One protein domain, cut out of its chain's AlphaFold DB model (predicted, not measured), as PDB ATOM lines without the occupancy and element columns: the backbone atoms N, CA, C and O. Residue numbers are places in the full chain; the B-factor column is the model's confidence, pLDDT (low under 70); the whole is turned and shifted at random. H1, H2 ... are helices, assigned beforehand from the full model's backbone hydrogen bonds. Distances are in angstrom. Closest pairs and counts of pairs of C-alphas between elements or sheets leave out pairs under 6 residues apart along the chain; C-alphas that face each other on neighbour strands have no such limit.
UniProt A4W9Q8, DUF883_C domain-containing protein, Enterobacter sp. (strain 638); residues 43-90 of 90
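Overview. This is residues 43 to 90 of the 90 residues of the protein "DUF883_C domain-containing protein" of Enterobacter sp. (strain 638) (UniProt A4W9Q8). Two long helices, H1 and then H2, form an open V, with the corner at residue 68 and the arms, residues 43 to 60 and 76 to 90, standing free. The printed part has 48 residues with two named helices and no named strand; its class is all helix. It is flat, spanning 35 by 34 by 8 A, and only just loose, close to extended, with a radius of gyration of the C-alphas of 14.3 A.

Arrangement. Start with H1, residues 43 to 67, which has a kink of 30 degrees near residue 57. A tight link, Asn 68, leads to H2, residues 69 to 87. Look at Val 65 and Gly 72: their C-alphas, the closest of the two helices, are 4.9 A apart. The helices are close but not clearly touching, and run opposite ways at a steep tilt of 45 degrees. In H2 every O i to N i+4 pair is within hydrogen-bond range, in H1 17 of 21.

Along the chain. Find C-alpha 43 at (-0.032, 33.137, -29.026); from there H1 runs 35.4 A to C-alpha 67. H2 runs 26.9 A, ending at C-alpha 87, (-9.029, 25.459, -51.852).

Size, cuts and confidence. The C-alphas farthest apart, Asp 67 and Lys 90, are 38.3 A apart. The printed part has no cut. In this model, pLDDT is under 70 at residues 43 to 48, 50 and 89 to 90.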
ATOM      1  N   LEU A  43       0.378  32.180 -27.986       62.75
ATOM      2  CA  LEU A  43      -0.032  33.137 -29.026       62.75
ATOM      3  C   LEU A  43      -0.962  34.256 -28.530       62.75
ATOM      4  O   LEU A  43      -1.152  35.263 -29.216       62.75
ATOM      5  N   LYS A  44      -1.520  34.120 -27.322       66.62
ATOM      6  CA  LYS A  44      -2.577  34.997 -26.781       66.62
ATOM      7  C   LYS A  44      -2.167  36.478 -26.695       66.62
ATOM      8  O   LYS A  44      -3.014  37.357 -26.837       66.62
ATOM      9  N   GLY A  45      -0.875  36.767 -26.509       64.62
ATOM     10  CA  GLY A  45      -0.346  38.135 -26.431       64.62
ATOM     11  C   GLY A  45      -0.187  38.834 -27.788       64.62
ATOM     12  O   GLY A  45      -0.556  40.001 -27.927       64.62
ATOM     13  N   ALA A  46       0.326  38.132 -28.803       66.44
ATOM     14  CA  ALA A  46       0.513  38.683 -30.150       66.44
ATOM     15  C   ALA A  46      -0.820  38.800 -30.906       66.44
ATOM     16  O   ALA A  46      -1.084  39.819 -31.547       66.44
ATOM     17  N   ALA A  47      -1.694  37.802 -30.742       68.31
ATOM     18  CA  ALA A  47      -3.035  37.803 -31.315       68.31
ATOM     19  C   ALA A  47      -3.858  39.012 -30.850       68.31
ATOM     20  O   ALA A  47      -4.543  39.627 -31.657       68.31
ATOM     21  N   ARG A  48      -3.742  39.417 -29.577       67.75
ATOM     22  CA  ARG A  48      -4.484  40.569 -29.042       67.75
ATOM     23  C   ARG A  48      -4.102  41.892 -29.714       67.75
ATOM     24  O   ARG A  48      -4.978  42.713 -29.959       67.75
ATOM     25  N   LYS A  49      -2.818  42.095 -30.038       72.12
ATOM     26  CA  LYS A  49      -2.346  43.309 -30.732       72.12
ATOM     27  C   LYS A  49      -2.846  43.368 -32.175       72.12
ATOM     28  O   LYS A  49      -3.254  44.427 -32.639       72.12
ATOM     29  N   TYR A  50      -2.836  42.230 -32.865       66.12
ATOM     30  CA  TYR A  50      -3.366  42.134 -34.224       66.12
ATOM     31  C   TYR A  50      -4.886  42.273 -34.266       66.12
ATOM     32  O   TYR A  50      -5.397  42.977 -35.127       66.12
ATOM     33  N   ALA A  51      -5.592  41.663 -33.312       73.62
ATOM     34  CA  ALA A  51      -7.037  41.788 -33.185       73.62
ATOM     35  C   ALA A  51      -7.449  43.249 -32.973       73.62
ATOM     36  O   ALA A  51      -8.322  43.722 -33.682       73.62
ATOM     37  N   ALA A  52      -6.765  43.985 -32.089       72.94
ATOM     38  CA  ALA A  52      -7.047  45.404 -31.876       72.94
ATOM     39  C   ALA A  52      -6.870  46.237 -33.159       72.94
ATOM     40  O   ALA A  52      -7.749  47.010 -33.516       72.94
ATOM     41  N   LYS A  53      -5.776  46.023 -33.905       74.00
ATOM     42  CA  LYS A  53      -5.539  46.737 -35.171       74.00
ATOM     43  C   LYS A  53      -6.537  46.348 -36.268       74.00
ATOM     44  O   LYS A  53      -6.870  47.167 -37.115       74.00
ATOM     45  N   ALA A  54      -6.987  45.096 -36.272       73.94
ATOM     46  CA  ALA A  54      -8.015  44.628 -37.189       73.94
ATOM     47  C   ALA A  54      -9.392  45.209 -36.842       73.94
ATOM     48  O   ALA A  54     -10.121  45.562 -37.759       73.94
ATOM     49  N   SER A  55      -9.723  45.343 -35.553       73.12
ATOM     50  CA  SER A  55     -10.967  45.967 -35.091       73.12
ATOM     51  C   SER A  55     -11.073  47.423 -35.538       73.12
ATOM     52  O   SER A  55     -12.085  47.771 -36.132       73.12
ATOM     53  N   ASP A  56     -10.014  48.227 -35.375       76.50
ATOM     54  CA  ASP A  56     -10.019  49.633 -35.820       76.50
ATOM     55  C   ASP A  56     -10.292  49.767 -37.329       76.50
ATOM     56  O   ASP A  56     -11.037  50.638 -37.765       76.50
ATOM     57  N   VAL A  57      -9.713  48.882 -38.148       76.44
ATOM     58  CA  VAL A  57      -9.921  48.891 -39.608       76.44
ATOM     59  C   VAL A  57     -11.291  48.321 -39.982       76.44
ATOM     60  O   VAL A  57     -11.910  48.768 -40.946       76.44
ATOM     61  N   ALA A  58     -11.768  47.320 -39.244       78.38
ATOM     62  CA  ALA A  58     -13.060  46.705 -39.499       78.38
ATOM     63  C   ALA A  58     -14.211  47.658 -39.177       78.38
ATOM     64  O   ALA A  58     -15.186  47.650 -39.921       78.38
ATOM     65  N   ASP A  59     -14.094  48.489 -38.140       77.81
ATOM     66  CA  ASP A  59     -15.102  49.499 -37.799       77.81
ATOM     67  C   ASP A  59     -15.232  50.563 -38.902       77.81
ATOM     68  O   ASP A  59     -16.346  50.887 -39.318       77.81
ATOM     69  N   ASP A  60     -14.109  51.010 -39.470       75.69
ATOM     70  CA  ASP A  60     -14.078  51.999 -40.561       75.69
ATOM     71  C   ASP A  60     -14.676  51.434 -41.872       75.69
ATOM     72  O   ASP A  60     -15.414  52.093 -42.610       75.69
ATOM     73  N   VAL A  61     -14.423  50.150 -42.153       76.69
ATOM     74  CA  VAL A  61     -15.013  49.434 -43.299       76.69
ATOM     75  C   VAL A  61     -16.487  49.093 -43.056       76.69
ATOM     76  O   VAL A  61     -17.292  49.163 -43.984       76.69
ATOM     77  N   SER A  62     -16.853  48.745 -41.822       79.50
ATOM     78  CA  SER A  62     -18.217  48.430 -41.379       79.50
ATOM     79  C   SER A  62     -19.156  49.605 -41.611       79.50
ATOM     80  O   SER A  62     -20.229  49.435 -42.193       79.50
ATOM     81  N   GLU A  63     -18.723  50.813 -41.253       77.88
ATOM     82  CA  GLU A  63     -19.464  52.043 -41.516       77.88
ATOM     83  C   GLU A  63     -19.721  52.238 -43.018       77.88
ATOM     84  O   GLU A  63     -20.846  52.503 -43.442       77.88
ATOM     85  N   ARG A  64     -18.714  51.958 -43.851       74.31
ATOM     86  CA  ARG A  64     -18.812  52.091 -45.310       74.31
ATOM     87  C   ARG A  64     -19.681  51.021 -45.975       74.31
ATOM     88  O   ARG A  64     -20.321  51.288 -46.992       74.31
ATOM     89  N   VAL A  65     -19.723  49.819 -45.405       81.06
ATOM     90  CA  VAL A  65     -20.635  48.743 -45.818       81.06
ATOM     91  C   VAL A  65     -22.066  49.031 -45.363       81.06
ATOM     92  O   VAL A  65     -23.002  48.706 -46.085       81.06
ATOM     93  N   ARG A  66     -22.257  49.668 -44.203       81.62
ATOM     94  CA  ARG A  66     -23.580  50.081 -43.716       81.62
ATOM     95  C   ARG A  66     -24.212  51.132 -44.630       81.62
ATOM     96  O   ARG A  66     -25.404  51.042 -44.912       81.62
ATOM     97  N   ASP A  67     -23.408  52.064 -45.129       86.88
ATOM     98  CA  ASP A  67     -23.854  53.104 -46.063       86.88
ATOM     99  C   ASP A  67     -24.060  52.570 -47.493       86.88
ATOM    100  O   ASP A  67     -24.904  53.077 -48.233       86.88
ATOM    101  N   ASN A  68     -23.316  51.530 -47.892       85.31
ATOM    102  CA  ASN A  68     -23.503  50.836 -49.165       85.31
ATOM    103  C   ASN A  68     -23.420  49.302 -49.007       85.31
ATOM    104  O   ASN A  68     -22.357  48.703 -49.234       85.31
ATOM    105  N   PRO A  69     -24.542  48.633 -48.677       81.38
ATOM    106  CA  PRO A  69     -24.557  47.196 -48.389       81.38
ATOM    107  C   PRO A  69     -24.166  46.343 -49.598       81.38
ATOM    108  O   PRO A  69     -23.610  45.255 -49.442       81.38
ATOM    109  N   LEU A  70     -24.380  46.851 -50.817       88.12
ATOM    110  CA  LEU A  70     -23.983  46.162 -52.039       88.12
ATOM    111  C   LEU A  70     -22.458  46.018 -52.134       88.12
ATOM    112  O   LEU A  70     -21.965  44.966 -52.539       88.12
ATOM    113  N   THR A  71     -21.700  47.036 -51.717       84.62
ATOM    114  CA  THR A  71     -20.233  46.962 -51.672       84.62
ATOM    115  C   THR A  71     -19.763  45.889 -50.692       84.62
ATOM    116  O   THR A  71     -18.838  45.145 -51.013       84.62
ATOM    117  N   GLY A  72     -20.434  45.751 -49.544       84.56
ATOM    118  CA  GLY A  72     -20.143  44.688 -48.579       84.56
ATOM    119  C   GLY A  72     -20.386  43.289 -49.136       84.56
ATOM    120  O   GLY A  72     -19.518  42.426 -49.023       84.56
ATOM    121  N   LEU A  73     -21.526  43.076 -49.801       88.25
ATOM    122  CA  LEU A  73     -21.852  41.790 -50.428       88.25
ATOM    123  C   LEU A  73     -20.873  41.427 -51.550       88.25
ATOM    124  O   LEU A  73     -20.431  40.282 -51.629       88.25
ATOM    125  N   MET A  74     -20.487  42.394 -52.386       88.38
ATOM    126  CA  MET A  74     -19.512  42.171 -53.459       88.38
ATOM    127  C   MET A  74     -18.123  41.839 -52.908       88.38
ATOM    128  O   MET A  74     -17.475  40.915 -53.398       88.38
ATOM    129  N   ALA A  75     -17.679  42.545 -51.865       85.06
ATOM    130  CA  ALA A  75     -16.411  42.254 -51.205       85.06
ATOM    131  C   ALA A  75     -16.421  40.860 -50.555       85.06
ATOM    132  O   ALA A  75     -15.507  40.069 -50.791       85.06
ATOM    133  N   ALA A  76     -17.474  40.522 -49.804       85.38
ATOM    134  CA  ALA A  76     -17.631  39.203 -49.191       85.38
ATOM    135  C   ALA A  76     -17.673  38.083 -50.245       85.38
ATOM    136  O   ALA A  76     -16.995  37.066 -50.094       85.38
ATOM    137  N   GLY A  77     -18.398  38.294 -51.348       91.00
ATOM    138  CA  GLY A  77     -18.463  37.359 -52.469       91.00
ATOM    139  C   GLY A  77     -17.110  37.155 -53.157       91.00
ATOM    140  O   GLY A  77     -16.722  36.016 -53.417       91.00
ATOM    141  N   ALA A  78     -16.355  38.230 -53.401       92.69
ATOM    142  CA  ALA A  78     -15.027  38.156 -54.011       92.69
ATOM    143  C   ALA A  78     -14.024  37.409 -53.121       92.69
ATOM    144  O   ALA A  78     -13.297  36.539 -53.603       92.69
ATOM    145  N   ILE A  79     -14.014  37.700 -51.817       89.94
ATOM    146  CA  ILE A  79     -13.157  37.010 -50.845       89.94
ATOM    147  C   ILE A  79     -13.526  35.523 -50.780       89.94
ATOM    148  O   ILE A  79     -12.644  34.668 -50.878       89.94
ATOM    149  N   GLY A  80     -14.822  35.209 -50.685       86.50
ATOM    150  CA  GLY A  80     -15.320  33.834 -50.680       86.50
ATOM    151  C   GLY A  80     -14.927  33.060 -51.940       86.50
ATOM    152  O   GLY A  80     -14.468  31.923 -51.841       86.50
ATOM    153  N   LEU A  81     -15.014  33.690 -53.116       91.25
ATOM    154  CA  LEU A  81     -14.588  33.088 -54.380       91.25
ATOM    155  C   LEU A  81     -13.084  32.828 -54.438       91.25
ATOM    156  O   LEU A  81     -12.682  31.751 -54.869       91.25
ATOM    157  N   ILE A  82     -12.249  33.780 -54.013       92.50
ATOM    158  CA  ILE A  82     -10.789  33.604 -54.016       92.50
ATOM    159  C   ILE A  82     -10.401  32.439 -53.104       92.50
ATOM    160  O   ILE A  82      -9.641  31.564 -53.516       92.50
ATOM    161  N   ILE A  83     -10.949  32.396 -51.887       88.31
ATOM    162  CA  ILE A  83     -10.672  31.320 -50.928       88.31
ATOM    163  C   ILE A  83     -11.165  29.978 -51.480       88.31
ATOM    164  O   ILE A  83     -10.401  29.012 -51.499       88.31
ATOM    165  N   GLY A  84     -12.399  29.922 -51.988       86.50
ATOM    166  CA  GLY A  84     -12.965  28.709 -52.579       86.50
ATOM    167  C   GLY A  84     -12.158  28.201 -53.774       86.50
ATOM    168  O   GLY A  84     -11.884  27.007 -53.877       86.50
ATOM    169  N   LEU A  85     -11.697  29.105 -54.643       88.12
ATOM    170  CA  LEU A  85     -10.882  28.768 -55.809       88.12
ATOM    171  C   LEU A  85      -9.477  28.295 -55.419       88.12
ATOM    172  O   LEU A  85      -8.945  27.395 -56.059       88.12
ATOM    173  N   LEU A  86      -8.863  28.860 -54.379       85.94
ATOM    174  CA  LEU A  86      -7.572  28.379 -53.875       85.94
ATOM    175  C   LEU A  86      -7.690  26.996 -53.226       85.94
ATOM    176  O   LEU A  86      -6.792  26.172 -53.383       85.94
ATOM    177  N   MET A  87      -8.797  26.730 -52.533       82.00
ATOM    178  CA  MET A  87      -9.029  25.459 -51.852       82.00
ATOM    179  C   MET A  87      -9.438  24.339 -52.824       82.00
ATOM    180  O   MET A  87      -9.034  23.198 -52.634       82.00
ATOM    181  N   GLY A  88     -10.155  24.669 -53.905       72.31
ATOM    182  CA  GLY A  88     -10.517  23.736 -54.982       72.31
ATOM    183  C   GLY A  88      -9.417  23.472 -56.020       72.31
ATOM    184  O   GLY A  88      -9.647  22.741 -56.978       72.31
ATOM    185  N   ARG A  89      -8.225  24.072 -55.868       68.81
ATOM    186  CA  ARG A  89      -7.068  23.885 -56.770       68.81
ATOM    187  C   ARG A  89      -6.192  22.669 -56.431       68.81
ATOM    188  O   ARG A  89      -5.060  22.595 -56.909       68.81
ATOM    189  N   LYS A  90      -6.698  21.723 -55.640       52.03
ATOM    190  CA  LYS A  90      -6.053  20.440 -55.347       52.03
ATOM    191  C   LYS A  90      -6.986  19.280 -55.643       52.03
ATOM    192  O   LYS A  90      -8.166  19.384 -55.253       52.03
TER     193      LYS A  90